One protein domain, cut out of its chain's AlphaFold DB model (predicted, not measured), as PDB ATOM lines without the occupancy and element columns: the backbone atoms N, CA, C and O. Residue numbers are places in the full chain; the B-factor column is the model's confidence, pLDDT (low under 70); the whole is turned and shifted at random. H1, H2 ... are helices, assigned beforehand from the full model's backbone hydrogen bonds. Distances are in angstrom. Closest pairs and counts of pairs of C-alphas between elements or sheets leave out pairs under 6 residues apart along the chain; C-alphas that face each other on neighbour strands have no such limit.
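What this domain is: This is residues 2 to 95 of the 250 residues of an uncharacterized protein of Euryarchaeota archaeon (UniProt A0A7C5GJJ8). Two long helices, H1 and H5, lie side by side and run opposite ways, and this pair makes the long axis. Three short helices, H2, H3 and H4, form a small cluster beside H1: H2 packs on residues 11 to 18 of H1, H4 meets residues 23 to 26 of H1 end to end, and H3 bridges H2 and H4. The printed part has 94 residues with five named helices, in the order H1, H2, H3, H4, H5, and no named strand, and its class is all helix. It is compact, with a radius of gyration of the C-alphas of 13.6 A, and elongated, with spans of 45 by 26 by 20 A.

Where its parts are: H1 holds residues 4 to 26, from C-alpha 4 at (196.579, 183.898, 159.129) to C-alpha 26 at (176.112, 161.666, 172.750), 33.1 A. H2 holds residues 35 to 40, 9.4 A, and H3 holds residues 42 to 48, 10.2 A. H4 holds residues 54 to 63, 14.2 A. H5 holds residues 72 to 92, 31.1 A, and ends with C-alpha 92 at (196.749, 191.011, 168.897).

How they stand to each other: H1 is the hub, touching three other helices. It touches H5 at a shallow tilt of 5 degrees, opposite ways, with 23 pairs of C-alphas within 8 A; the closest C-alphas are those of Phe 6 and Ser 90, 5.0 A apart. With residues 11 to 18 alone, H1 touches H2 at a shallow tilt of 29 degrees, opposite ways, as a helical hairpin; the closest C-alphas, of Ile 15 and Leu 37, are 6.6 A apart. H1 and H4 touch only at their ends, where the closest C-alphas, of Thr 26 and Tyr 54, are 5.3 A apart. H2 and H3 touch only at the corner by their link, with the C-alphas of Leu 37 and Ala 45 closest at 5.2 A. H3 and H4 form a helical hairpin at a steep tilt of 39 degrees; their closest C-alphas, of Asn 47 and Lys 60, are 6.2 A apart. H1 and H3 are near each other. H4 and H5 are close but not clearly touching, with the C-alphas of Tyr 54 and Pro 72 closest at 7.6 A. H5 is apart from H2 and H3, and H2 is apart from H4. In H1, H3 and H4 every O i to N i+4 pair is within hydrogen-bond range; in H2 1 of 2 is, and in H5 16 of 17.

The domain as a whole: The two C-alphas farthest apart, those of Gly 29 and Asp 95, are 45.4 A apart, while the first and last printed C-alphas, of Ile 2 and Asp 95, are 6.9 A apart. The printed part has no cut. The links H2 to H3 and H3 to H4 are tight, those from H1 to H2 and H4 to H5 are short, and no link is long. The mean pLDDT of the printed part is 94.5, and no printed residue is under 70.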
ATOM      1  N   ILE A   2     198.726 188.178 156.467       71.31
ATOM      2  CA  ILE A   2     198.305 189.125 157.518       71.31
ATOM      3  C   ILE A   2     197.109 188.640 158.368       71.31
ATOM      4  O   ILE A   2     197.080 188.861 159.571       71.31
ATOM      5  N   SER A   3     196.137 187.926 157.789       83.69
ATOM      6  CA  SER A   3     194.981 187.379 158.524       83.69
ATOM      7  C   SER A   3     195.167 185.937 159.019       83.69
ATOM      8  O   SER A   3     194.239 185.359 159.583       83.69
ATOM      9  N   LYS A   4     196.341 185.321 158.818       89.75
ATOM     10  CA  LYS A   4     196.579 183.898 159.129       89.75
ATOM     11  C   LYS A   4     196.330 183.545 160.606       89.75
ATOM     12  O   LYS A   4     195.669 182.532 160.835       89.75
ATOM     13  N   PRO A   5     196.764 184.351 161.600       92.88
ATOM     14  CA  PRO A   5     196.442 184.083 163.003       92.88
ATOM     15  C   PRO A   5     194.931 184.016 163.254       92.88
ATOM     16  O   PRO A   5     194.455 183.108 163.933       92.88
ATOM     17  N   PHE A   6     194.172 184.931 162.643       93.19
ATOM     18  CA  PHE A   6     192.716 184.973 162.753       93.19
ATOM     19  C   PHE A   6     192.045 183.761 162.107       93.19
ATOM     20  O   PHE A   6     191.190 183.134 162.724       93.19
ATOM     21  N   VAL A   7     192.450 183.391 160.888       93.19
ATOM     22  CA  VAL A   7     191.887 182.223 160.192       93.19
ATOM     23  C   VAL A   7     192.128 180.944 160.994       93.19
ATOM     24  O   VAL A   7     191.204 180.151 161.161       93.19
ATOM     25  N   ASN A   8     193.322 180.765 161.566       93.62
ATOM     26  CA  ASN A   8     193.625 179.614 162.422       93.62
ATOM     27  C   ASN A   8     192.754 179.587 163.688       93.62
ATOM     28  O   ASN A   8     192.233 178.535 164.062       93.62
ATOM     29  N   ALA A   9     192.554 180.740 164.332       95.62
ATOM     30  CA  ALA A   9     191.654 180.845 165.476       95.62
ATOM     31  C   ALA A   9     190.193 180.559 165.082       95.62
ATOM     32  O   ALA A   9     189.485 179.864 165.806       95.62
ATOM     33  N   TYR A  10     189.753 181.004 163.903       95.62
ATOM     34  CA  TYR A  10     188.414 180.717 163.393       95.62
ATOM     35  C   TYR A  10     188.215 179.231 163.047       95.62
ATOM     36  O   TYR A  10     187.153 178.681 163.321       95.62
ATOM     37  N   ILE A  11     189.232 178.534 162.531       94.88
ATOM     38  CA  ILE A  11     189.175 177.069 162.368       94.88
ATOM     39  C   ILE A  11     188.952 176.389 163.726       94.88
ATOM     40  O   ILE A  11     188.149 175.463 163.821       94.88
ATOM     41  N   ASN A  12     189.590 176.874 164.798       95.88
ATOM     42  CA  ASN A  12     189.347 176.344 166.138       95.88
ATOM     43  C   ASN A  12     187.891 176.540 166.599       95.88
ATOM     44  O   ASN A  12     187.347 175.638 167.231       95.88
ATOM     45  N   VAL A  13     187.240 177.647 166.226       96.50
ATOM     46  CA  VAL A  13     185.799 177.855 166.464       96.50
ATOM     47  C   VAL A  13     184.970 176.781 165.759       96.50
ATOM     48  O   VAL A  13     184.084 176.197 166.377       96.50
ATOM     49  N   LEU A  14     185.276 176.476 164.492       95.56
ATOM     50  CA  LEU A  14     184.572 175.427 163.745       95.56
ATOM     51  C   LEU A  14     184.744 174.053 164.407       95.56
ATOM     52  O   LEU A  14     183.761 173.335 164.568       95.56
ATOM     53  N   ILE A  15     185.959 173.712 164.852       96.62
ATOM     54  CA  ILE A  15     186.217 172.472 165.603       96.62
ATOM     55  C   ILE A  15     185.366 172.433 166.875       96.62
ATOM     56  O   ILE A  15     184.673 171.449 167.119       96.62
ATOM     57  N   VAL A  16     185.390 173.504 167.674       97.25
ATOM     58  CA  VAL A  16     184.645 173.592 168.938       97.25
ATOM     59  C   VAL A  16     183.148 173.410 168.731       97.25
ATOM     60  O   VAL A  16     182.494 172.742 169.526       97.25
ATOM     61  N   GLU A  17     182.585 173.936 167.655       95.38
ATOM     62  CA  GLU A  17     181.163 173.762 167.379       95.38
ATOM     63  C   GLU A  17     180.780 172.355 166.963       95.38
ATOM     64  O   GLU A  17     179.716 171.876 167.355       95.38
ATOM     65  N   GLU A  18     181.619 171.687 166.178       96.44
ATOM     66  CA  GLU A  18     181.404 170.279 165.858       96.44
ATOM     67  C   GLU A  18     181.557 169.410 167.117       96.44
ATOM     68  O   GLU A  18     180.762 168.496 167.321       96.44
ATOM     69  N   LEU A  19     182.475 169.753 168.029       97.44
ATOM     70  CA  LEU A  19     182.576 169.104 169.341       97.44
ATOM     71  C   LEU A  19     181.344 169.352 170.216       97.44
ATOM     72  O   LEU A  19     180.842 168.426 170.845       97.44
ATOM     73  N   ILE A  20     180.800 170.569 170.227       96.88
ATOM     74  CA  ILE A  20     179.550 170.878 170.930       96.88
ATOM     75  C   ILE A  20     178.388 170.058 170.347       96.88
ATOM     76  O   ILE A  20     177.579 169.511 171.098       96.88
ATOM     77  N   LYS A  21     178.305 169.913 169.018       95.19
ATOM     78  CA  LYS A  21     177.322 169.021 168.379       95.19
ATOM     79  C   LYS A  21     177.545 167.564 168.791       95.19
ATOM     80  O   LYS A  21     176.572 166.892 169.113       95.19
ATOM     81  N   ALA A  22     178.795 167.101 168.858       96.69
ATOM     82  CA  ALA A  22     179.142 165.759 169.326       96.69
ATOM     83  C   ALA A  22     178.703 165.517 170.780       96.69
ATOM     84  O   ALA A  22     178.088 164.489 171.073       96.69
ATOM     85  N   ILE A  23     178.926 166.484 171.677       96.94
ATOM     86  CA  ILE A  23     178.425 166.441 173.061       96.94
ATOM     87  C   ILE A  23     176.901 166.285 173.048       96.94
ATOM     88  O   ILE A  23     176.363 165.353 173.635       96.94
ATOM     89  N   ARG A  24     176.188 167.136 172.305       94.75
ATOM     90  CA  ARG A  24     174.717 167.090 172.237       94.75
ATOM     91  C   ARG A  24     174.177 165.785 171.641       94.75
ATOM     92  O   ARG A  24     173.135 165.316 172.095       94.75
ATOM     93  N   SER A  25     174.857 165.199 170.655       94.44
ATOM     94  CA  SER A  25     174.485 163.903 170.072       94.44
ATOM     95  C   SER A  25     174.678 162.755 171.061       94.44
ATOM     96  O   SER A  25     173.773 161.938 171.229       94.44
ATOM     97  N   THR A  26     175.809 162.725 171.771       96.19
ATOM     98  CA  THR A  26     176.112 161.666 172.750       96.19
ATOM     99  C   THR A  26     175.220 161.731 173.989       96.19
ATOM    100  O   THR A  26     174.837 160.697 174.524       96.19
ATOM    101  N   LEU A  27     174.761 162.919 174.396       94.75
ATOM    102  CA  LEU A  27     173.722 163.048 175.433       94.75
ATOM    103  C   LEU A  27     172.386 162.397 175.047       94.75
ATOM    104  O   LEU A  27     171.572 162.097 175.913       94.75
ATOM    105  N   ARG A  28     172.153 162.185 173.751       93.19
ATOM    106  CA  ARG A  28     170.966 161.516 173.209       93.19
ATOM    107  C   ARG A  28     171.247 160.066 172.793       93.19
ATOM    108  O   ARG A  28     170.378 159.432 172.206       93.19
ATOM    109  N   GLY A  29     172.451 159.549 173.055       92.94
ATOM    110  CA  GLY A  29     172.871 158.198 172.667       92.94
ATOM    111  C   GLY A  29     173.177 158.020 171.172       92.94
ATOM    112  O   GLY A  29     173.303 156.886 170.705       92.94
ATOM    113  N   PHE A  30     173.296 159.113 170.412       93.19
ATOM    114  CA  PHE A  30     173.630 159.081 168.988       93.19
ATOM    115  C   PHE A  30     175.133 159.232 168.752       93.19
ATOM    116  O   PHE A  30     175.843 159.877 169.526       93.19
ATOM    117  N   TYR A  31     175.603 158.689 167.629       93.44
ATOM    118  CA  TYR A  31     176.953 158.959 167.148       93.44
ATOM    119  C   TYR A  31     177.101 160.423 166.698       93.44
ATOM    120  O   TYR A  31     176.179 160.972 166.085       93.44
ATOM    121  N   PRO A  32     178.253 161.060 166.960       93.56
ATOM    122  CA  PRO A  32     178.578 162.367 166.407       93.56
ATOM    123  C   PRO A  32     178.617 162.366 164.872       93.56
ATOM    124  O   PRO A  32     179.209 161.479 164.258       93.56
ATOM    125  N   ASP A  33     178.071 163.413 164.245       91.50
ATOM    126  CA  ASP A  33     178.411 163.730 162.853       91.50
ATOM    127  C   ASP A  33     179.834 164.299 162.818       91.50
ATOM    128  O   ASP A  33     180.079 165.428 163.239       91.50
ATOM    129  N   ILE A  34     180.773 163.503 162.314       92.88
ATOM    130  CA  ILE A  34     182.189 163.871 162.210       92.88
ATOM    131  C   ILE A  34     182.593 164.336 160.809       92.88
ATOM    132  O   ILE A  34     183.782 164.522 160.563       92.88
ATOM    133  N   THR A  35     181.646 164.515 159.882       91.94
ATOM    134  CA  THR A  35     181.932 164.821 158.467       91.94
ATOM    135  C   THR A  35     182.874 166.015 158.323       91.94
ATOM    136  O   THR A  35     183.860 165.943 157.601       91.94
ATOM    137  N   VAL A  36     182.621 167.091 159.072       92.38
ATOM    138  CA  VAL A  36     183.469 168.291 159.057       92.38
ATOM    139  C   VAL A  36     184.786 168.052 159.788       92.38
ATOM    140  O   VAL A  36     185.841 168.449 159.299       92.38
ATOM    141  N   LEU A  37     184.745 167.386 160.947       94.19
ATOM    142  CA  LEU A  37     185.942 167.112 161.743       94.19
ATOM    143  C   LEU A  37     186.951 166.249 160.985       94.19
ATOM    144  O   LEU A  37     188.143 166.474 161.149       94.19
ATOM    145  N   LYS A  38     186.514 165.327 160.120       95.69
ATOM    146  CA  LYS A  38     187.423 164.538 159.272       95.69
ATOM    147  C   LYS A  38     188.327 165.407 158.399       95.69
ATOM    148  O   LYS A  38     189.467 165.022 158.178       95.69
ATOM    149  N   GLU A  39     187.845 166.566 157.958       94.31
ATOM    150  CA  GLU A  39     188.603 167.484 157.104       94.31
ATOM    151  C   GLU A  39     189.469 168.457 157.916       94.31
ATOM    152  O   GLU A  39     190.616 168.721 157.563       94.31
ATOM    153  N   ILE A  40     188.940 168.997 159.022       93.44
ATOM    154  CA  ILE A  40     189.612 170.079 159.770       93.44
ATOM    155  C   ILE A  40     190.395 169.604 161.002       93.44
ATOM    156  O   ILE A  40     191.245 170.334 161.509       93.44
ATOM    157  N   SER A  41     190.105 168.407 161.514       95.06
ATOM    158  CA  SER A  41     190.812 167.777 162.634       95.06
ATOM    159  C   SER A  41     190.662 166.241 162.606       95.06
ATOM    160  O   SER A  41     189.935 165.663 163.424       95.06
ATOM    161  N   PRO A  42     191.346 165.556 161.665       95.19
ATOM    162  CA  PRO A  42     191.172 164.118 161.441       95.19
ATOM    163  C   PRO A  42     191.477 163.257 162.675       95.19
ATOM    164  O   PRO A  42     190.830 162.235 162.900       95.19
ATOM    165  N   GLU A  43     192.451 163.674 163.487       93.94
ATOM    166  CA  GLU A  43     192.846 162.983 164.718       93.94
ATOM    167  C   GLU A  43     191.707 162.958 165.744       93.94
ATOM    168  O   GLU A  43     191.324 161.891 166.223       93.94
ATOM    169  N   ILE A  44     191.093 164.118 166.005       94.69
ATOM    170  CA  ILE A  44     189.934 164.221 166.897       94.69
ATOM    171  C   ILE A  44     188.763 163.419 166.327       94.69
ATOM    172  O   ILE A  44     188.125 162.673 167.066       94.69
ATOM    173  N   ALA A  45     188.500 163.536 165.018       95.19
ATOM    174  CA  ALA A  45     187.412 162.819 164.356       95.19
ATOM    175  C   ALA A  45     187.509 161.305 164.585       95.19
ATOM    176  O   ALA A  45     186.539 160.689 165.019       95.19
ATOM    177  N   LYS A  46     188.699 160.728 164.369       94.62
ATOM    178  CA  LYS A  46     188.968 159.300 164.573       94.62
ATOM    179  C   LYS A  46     188.748 158.869 166.023       94.62
ATOM    180  O   LYS A  46     188.214 157.790 166.268       94.62
ATOM    181  N   ASN A  47     189.137 159.702 166.987       93.31
ATOM    182  CA  ASN A  47     189.036 159.362 168.407       93.31
ATOM    183  C   ASN A  47     187.586 159.333 168.916       93.31
ATOM    184  O   ASN A  47     187.300 158.609 169.870       93.31
ATOM    185  N   ILE A  48     186.674 160.091 168.294       94.38
ATOM    186  CA  ILE A  48     185.292 160.246 168.776       94.38
ATOM    187  C   ILE A  48     184.228 159.564 167.900       94.38
ATOM    188  O   ILE A  48     183.071 159.504 168.308       94.38
ATOM    189  N   GLU A  49     184.588 159.037 166.723       93.38
ATOM    190  CA  GLU A  49     183.631 158.549 165.711       93.38
ATOM    191  C   GLU A  49     182.667 157.463 166.216       93.38
ATOM    192  O   GLU A  49     181.498 157.440 165.842       93.38
ATOM    193  N   ASN A  50     183.147 156.588 167.104       93.31
ATOM    194  CA  ASN A  50     182.395 155.440 167.616       93.31
ATOM    195  C   ASN A  50     181.869 155.657 169.041       93.31
ATOM    196  O   ASN A  50     181.465 154.703 169.709       93.31
ATOM    197  N   VAL A  51     181.875 156.896 169.527       94.31
ATOM    198  CA  VAL A  51     181.460 157.215 170.890       94.31
ATOM    199  C   VAL A  51     179.979 157.583 170.925       94.31
ATOM    200  O   VAL A  51     179.540 158.444 170.172       94.31
ATOM    201  N   ARG A  52     179.208 156.953 171.820       94.31
ATOM    202  CA  ARG A  52     177.773 157.249 172.014       94.31
ATOM    203  C   ARG A  52     177.434 157.874 173.361       94.31
ATOM    204  O   ARG A  52     176.334 158.382 173.516       94.31
ATOM    205  N   GLU A  53     178.360 157.845 174.313       96.56
ATOM    206  CA  GLU A  53     178.144 158.327 175.676       96.56
ATOM    207  C   GLU A  53     179.072 159.497 175.985       96.56
ATOM    208  O   GLU A  53     180.259 159.478 175.648       96.56
ATOM    209  N   TYR A  54     178.536 160.507 176.671       96.62
ATOM    210  CA  TYR A  54     179.289 161.712 177.012       96.62
ATOM    211  C   TYR A  54     180.525 161.411 177.879       96.62
ATOM    212  O   TYR A  54     181.591 161.971 177.635       96.62
ATOM    213  N   GLY A  55     180.423 160.488 178.842       95.94
ATOM    214  CA  GLY A  55     181.557 160.104 179.691       95.94
ATOM    215  C   GLY A  55     182.735 159.551 178.882       95.94
ATOM    216  O   GLY A  55     183.872 159.986 179.057       95.94
ATOM    217  N   SER A  56     182.462 158.660 177.923       96.12
ATOM    218  CA  SER A  56     183.482 158.149 177.001       96.12
ATOM    219  C   SER A  56     184.020 159.238 176.071       96.12
ATOM    220  O   SER A  56     185.223 159.275 175.814       96.12
ATOM    221  N   LEU A  57     183.155 160.144 175.594       96.69
ATOM    222  CA  LEU A  57     183.552 161.261 174.730       96.69
ATOM    223  C   LEU A  57     184.540 162.160 175.463       96.69
ATOM    224  O   LEU A  57     185.599 162.485 174.932       96.69
ATOM    225  N   ARG A  58     184.221 162.495 176.712       97.44
ATOM    226  CA  ARG A  58     185.079 163.269 177.597       97.44
ATOM    227  C   ARG A  58     186.446 162.616 177.776       97.44
ATOM    228  O   ARG A  58     187.448 163.299 177.595       97.44
ATOM    229  N   THR A  59     186.507 161.316 178.061       96.62
ATOM    230  CA  THR A  59     187.790 160.599 178.179       96.62
ATOM    231  C   THR A  59     188.615 160.711 176.896       96.62
ATOM    232  O   THR A  59     189.792 161.059 176.956       96.62
ATOM    233  N   LYS A  60     187.995 160.511 175.725       96.38
ATOM    234  CA  LYS A  60     188.676 160.635 174.424       96.38
ATOM    235  C   LYS A  60     189.151 162.050 174.104       96.38
ATOM    236  O   LYS A  60     190.222 162.222 173.520       96.38
ATOM    237  N   LEU A  61     188.396 163.065 174.510       95.81
ATOM    238  CA  LEU A  61     188.812 164.458 174.360       95.81
ATOM    239  C   LEU A  61     189.987 164.796 175.284       95.81
ATOM    240  O   LEU A  61     190.943 165.415 174.821       95.81
ATOM    241  N   ILE A  62     189.980 164.311 176.529       95.38
ATOM    242  CA  ILE A  62     191.095 164.488 177.472       95.38
ATOM    243  C   ILE A  62     192.370 163.813 176.947       95.38
ATOM    244  O   ILE A  62     193.429 164.437 176.965       95.38
ATOM    245  N   GLU A  63     192.274 162.586 176.420       93.56
ATOM    246  CA  GLU A  63     193.392 161.891 175.751       93.56
ATOM    247  C   GLU A  63     193.963 162.712 174.581       93.56
ATOM    248  O   GLU A  63     195.166 162.689 174.334       93.56
ATOM    249  N   SER A  64     193.110 163.481 173.897       91.50
ATOM    250  CA  SER A  64     193.484 164.366 172.785       91.50
ATOM    251  C   SER A  64     193.947 165.762 173.249       91.50
ATOM    252  O   SER A  64     194.073 166.676 172.435       91.50
ATOM    253  N   GLY A  65     194.160 165.965 174.555       92.75
ATOM    254  CA  GLY A  65     194.602 167.237 175.139       92.75
ATOM    255  C   GLY A  65     193.501 168.291 175.322       92.75
ATOM    256  O   GLY A  65     193.800 169.441 175.642       92.75
ATOM    257  N   ILE A  66     192.230 167.927 175.134       94.75
ATOM    258  CA  ILE A  66     191.073 168.814 175.299       94.75
ATOM    259  C   ILE A  66     190.390 168.493 176.627       94.75
ATOM    260  O   ILE A  66     189.593 167.563 176.745       94.75
ATOM    261  N   VAL A  67     190.699 169.293 177.645       94.38
ATOM    262  CA  VAL A  67     190.119 169.137 178.982       94.38
ATOM    263  C   VAL A  67     188.744 169.793 179.033       94.38
ATOM    264  O   VAL A  67     188.609 170.986 178.761       94.38
ATOM    265  N   ILE A  68     187.732 169.013 179.417       96.06
ATOM    266  CA  ILE A  68     186.364 169.495 179.630       96.06
ATOM    267  C   ILE A  68     185.795 169.009 180.980       96.06
ATOM    268  O   ILE A  68     186.137 167.906 181.429       96.06
ATOM    269  N   PRO A  69     184.942 169.815 181.644       96.25
ATOM    270  CA  PRO A  69     184.196 169.440 182.849       96.25
ATOM    271  C   PRO A  69     183.353 168.163 182.728       96.25
ATOM    272  O   PRO A  69     183.101 167.657 181.635       96.25
ATOM    273  N   GLU A  70     182.920 167.631 183.871       95.31
ATOM    274  CA  GLU A  70     181.984 166.496 183.925       95.31
ATOM    275  C   GLU A  70     180.562 166.903 183.545       95.31
ATOM    276  O   GLU A  70     179.867 166.131 182.894       95.31
ATOM    277  N   GLU A  71     180.150 168.127 183.868       94.94
ATOM    278  CA  GLU A  71     178.840 168.627 183.470       94.94
ATOM    279  C   GLU A  71     178.835 169.035 181.984       94.94
ATOM    280  O   GLU A  71     179.626 169.895 181.575       94.94
ATOM    281  N   PRO A  72     177.946 168.473 181.138       95.44
ATOM    282  CA  PRO A  72     177.977 168.714 179.695       95.44
ATOM    283  C   PRO A  72     177.781 170.180 179.301       95.44
ATOM    284  O   PRO A  72     178.397 170.658 178.350       95.44
ATOM    285  N   ILE A  73     176.936 170.920 180.028       94.81
ATOM    286  CA  ILE A  73     176.711 172.344 179.748       94.81
ATOM    287  C   ILE A  73     177.956 173.187 180.058       94.81
ATOM    288  O   ILE A  73     178.293 174.099 179.300       94.81
ATOM    289  N   GLU A  74     178.691 172.835 181.113       96.44
ATOM    290  CA  GLU A  74     179.964 173.469 181.454       96.44
ATOM    291  C   GLU A  74     181.062 173.098 180.460       96.44
ATOM    292  O   GLU A  74     181.911 173.933 180.140       96.44
ATOM    293  N   ALA A  75     181.031 171.880 179.916       97.38
ATOM    294  CA  ALA A  75     181.910 171.475 178.828       97.38
ATOM    295  C   ALA A  75     181.684 172.283 177.556       97.38
ATOM    296  O   ALA A  75     182.646 172.814 176.997       97.38
ATOM    297  N   GLU A  76     180.431 172.456 177.132       97.06
ATOM    298  CA  GLU A  76     180.118 173.313 175.988       97.06
ATOM    299  C   GLU A  76     180.594 174.754 176.211       97.06
ATOM    300  O   GLU A  76     181.233 175.339 175.332       97.06
ATOM    301  N   ARG A  77     180.346 175.307 177.405       97.00
ATOM    302  CA  ARG A  77     180.831 176.636 177.791       97.00
ATOM    303  C   ARG A  77     182.354 176.722 177.733       97.00
ATOM    304  O   ARG A  77     182.881 177.674 177.166       97.00
ATOM    305  N   THR A  78     183.055 175.758 178.322       97.88
ATOM    306  CA  THR A  78     184.524 175.739 178.399       97.88
ATOM    307  C   THR A  78     185.139 175.715 177.005       97.88
ATOM    308  O   THR A  78     186.030 176.508 176.704       97.88
ATOM    309  N   LEU A  79     184.618 174.862 176.119       97.88
ATOM    310  CA  LEU A  79     185.062 174.806 174.728       97.88
ATOM    311  C   LEU A  79     184.839 176.144 174.012       97.88
ATOM    312  O   LEU A  79     185.755 176.655 173.366       97.88
ATOM    313  N   MET A  80     183.646 176.731 174.150       97.94
ATOM    314  CA  MET A  80     183.322 178.008 173.509       97.94
ATOM    315  C   MET A  80     184.182 179.156 174.046       97.94
ATOM    316  O   MET A  80     184.669 179.976 173.268       97.94
ATOM    317  N   MET A  81     184.415 179.207 175.359       97.31
ATOM    318  CA  MET A  81     185.239 180.249 175.963       97.31
ATOM    319  C   MET A  81     186.691 180.165 175.488       97.31
ATOM    320  O   MET A  81     187.233 181.176 175.050       97.31
ATOM    321  N   ASN A  82     187.267 178.960 175.427       96.75
ATOM    322  CA  ASN A  82     188.608 178.745 174.877       96.75
ATOM    323  C   ASN A  82     188.714 179.193 173.406       96.75
ATOM    324  O   ASN A  82     189.718 179.785 173.004       96.75
ATOM    325  N   ALA A  83     187.686 178.943 172.587       97.25
ATOM    326  CA  ALA A  83     187.661 179.408 171.197       97.25
ATOM    327  C   ALA A  83     187.598 180.943 171.100       97.25
ATOM    328  O   ALA A  83     188.294 181.548 170.283       97.25
ATOM    329  N   ILE A  84     186.789 181.584 171.948       97.38
ATOM    330  CA  ILE A  84     186.664 183.047 172.016       97.38
ATOM    331  C   ILE A  84     187.969 183.693 172.486       97.38
ATOM    332  O   ILE A  84     188.373 184.719 171.938       97.38
ATOM    333  N   GLU A  85     188.650 183.092 173.459       96.56
ATOM    334  CA  GLU A  85     189.960 183.547 173.923       96.56
ATOM    335  C   GLU A  85     190.996 183.485 172.800       96.56
ATOM    336  O   GLU A  85     191.633 184.497 172.516       96.56
ATOM    337  N   LYS A  86     191.071 182.373 172.058       96.62
ATOM    338  CA  LYS A  86     191.956 182.255 170.885       96.62
ATOM    339  C   LYS A  86     191.637 183.271 169.791       96.62
ATOM    340  O   LYS A  86     192.552 183.843 169.196       96.62
ATOM    341  N   LEU A  87     190.356 183.538 169.518       95.56
ATOM    342  CA  LEU A  87     189.967 184.602 168.586       95.56
ATOM    343  C   LEU A  87     190.445 185.976 169.075       95.56
ATOM    344  O   LEU A  87     190.991 186.752 168.290       95.56
ATOM    345  N   LYS A  88     190.273 186.274 170.365       95.25
ATOM    346  CA  LYS A  88     190.727 187.530 170.974       95.25
ATOM    347  C   LYS A  88     192.250 187.660 170.946       95.25
ATOM    348  O   LYS A  88     192.764 188.738 170.681       95.25
ATOM    349  N   GLU A  89     192.984 186.584 171.197       95.50
ATOM    350  CA  GLU A  89     194.444 186.568 171.077       95.50
ATOM    351  C   GLU A  89     194.883 186.811 169.637       95.50
ATOM    352  O   GLU A  89     195.801 187.595 169.400       95.50
ATOM    353  N   SER A  90     194.177 186.227 168.663       94.31
ATOM    354  CA  SER A  90     194.483 186.430 167.248       94.31
ATOM    355  C   SER A  90     194.393 187.897 166.820       94.31
ATOM    356  O   SER A  90     195.179 188.315 165.974       94.31
ATOM    357  N   SER A  91     193.519 188.707 167.438       92.44
ATOM    358  CA  SER A  91     193.420 190.138 167.119       92.44
ATOM    359  C   SER A  91     194.675 190.924 167.515       92.44
ATOM    360  O   SER A  91     194.943 191.971 166.932       92.44
ATOM    361  N   ARG A  92     195.474 190.413 168.461       91.31
ATOM    362  CA  ARG A  92     196.749 191.011 168.897       91.31
ATOM    363  C   ARG A  92     197.932 190.620 168.013       91.31
ATOM    364  O   ARG A  92     198.991 191.223 168.119       91.31
ATOM    365  N   LEU A  93     197.760 189.589 167.186       91.00
ATOM    366  CA  LEU A  93     198.802 189.022 166.325       91.00
ATOM    367  C   LEU A  93     198.682 189.488 164.868       91.00
ATOM    368  O   LEU A  93     199.419 189.009 164.008       91.00
ATOM    369  N   VAL A  94     197.734 190.377 164.579       90.06
ATOM    370  CA  VAL A  94     197.497 190.948 163.249       90.06
ATOM    371  C   VAL A  94     197.750 192.453 163.254       90.06
ATOM    372  O   VAL A  94     197.783 193.082 164.311       90.06
ATOM    373  N   ASP A  95     197.856 193.041 162.064       87.44
ATOM    374  CA  ASP A  95     197.978 194.491 161.905       87.44
ATOM    375  C   ASP A  95     196.796 195.253 162.529       87.44
ATOM    376  O   ASP A  95     195.637 194.830 162.452       87.44
TER     377      ASP A  95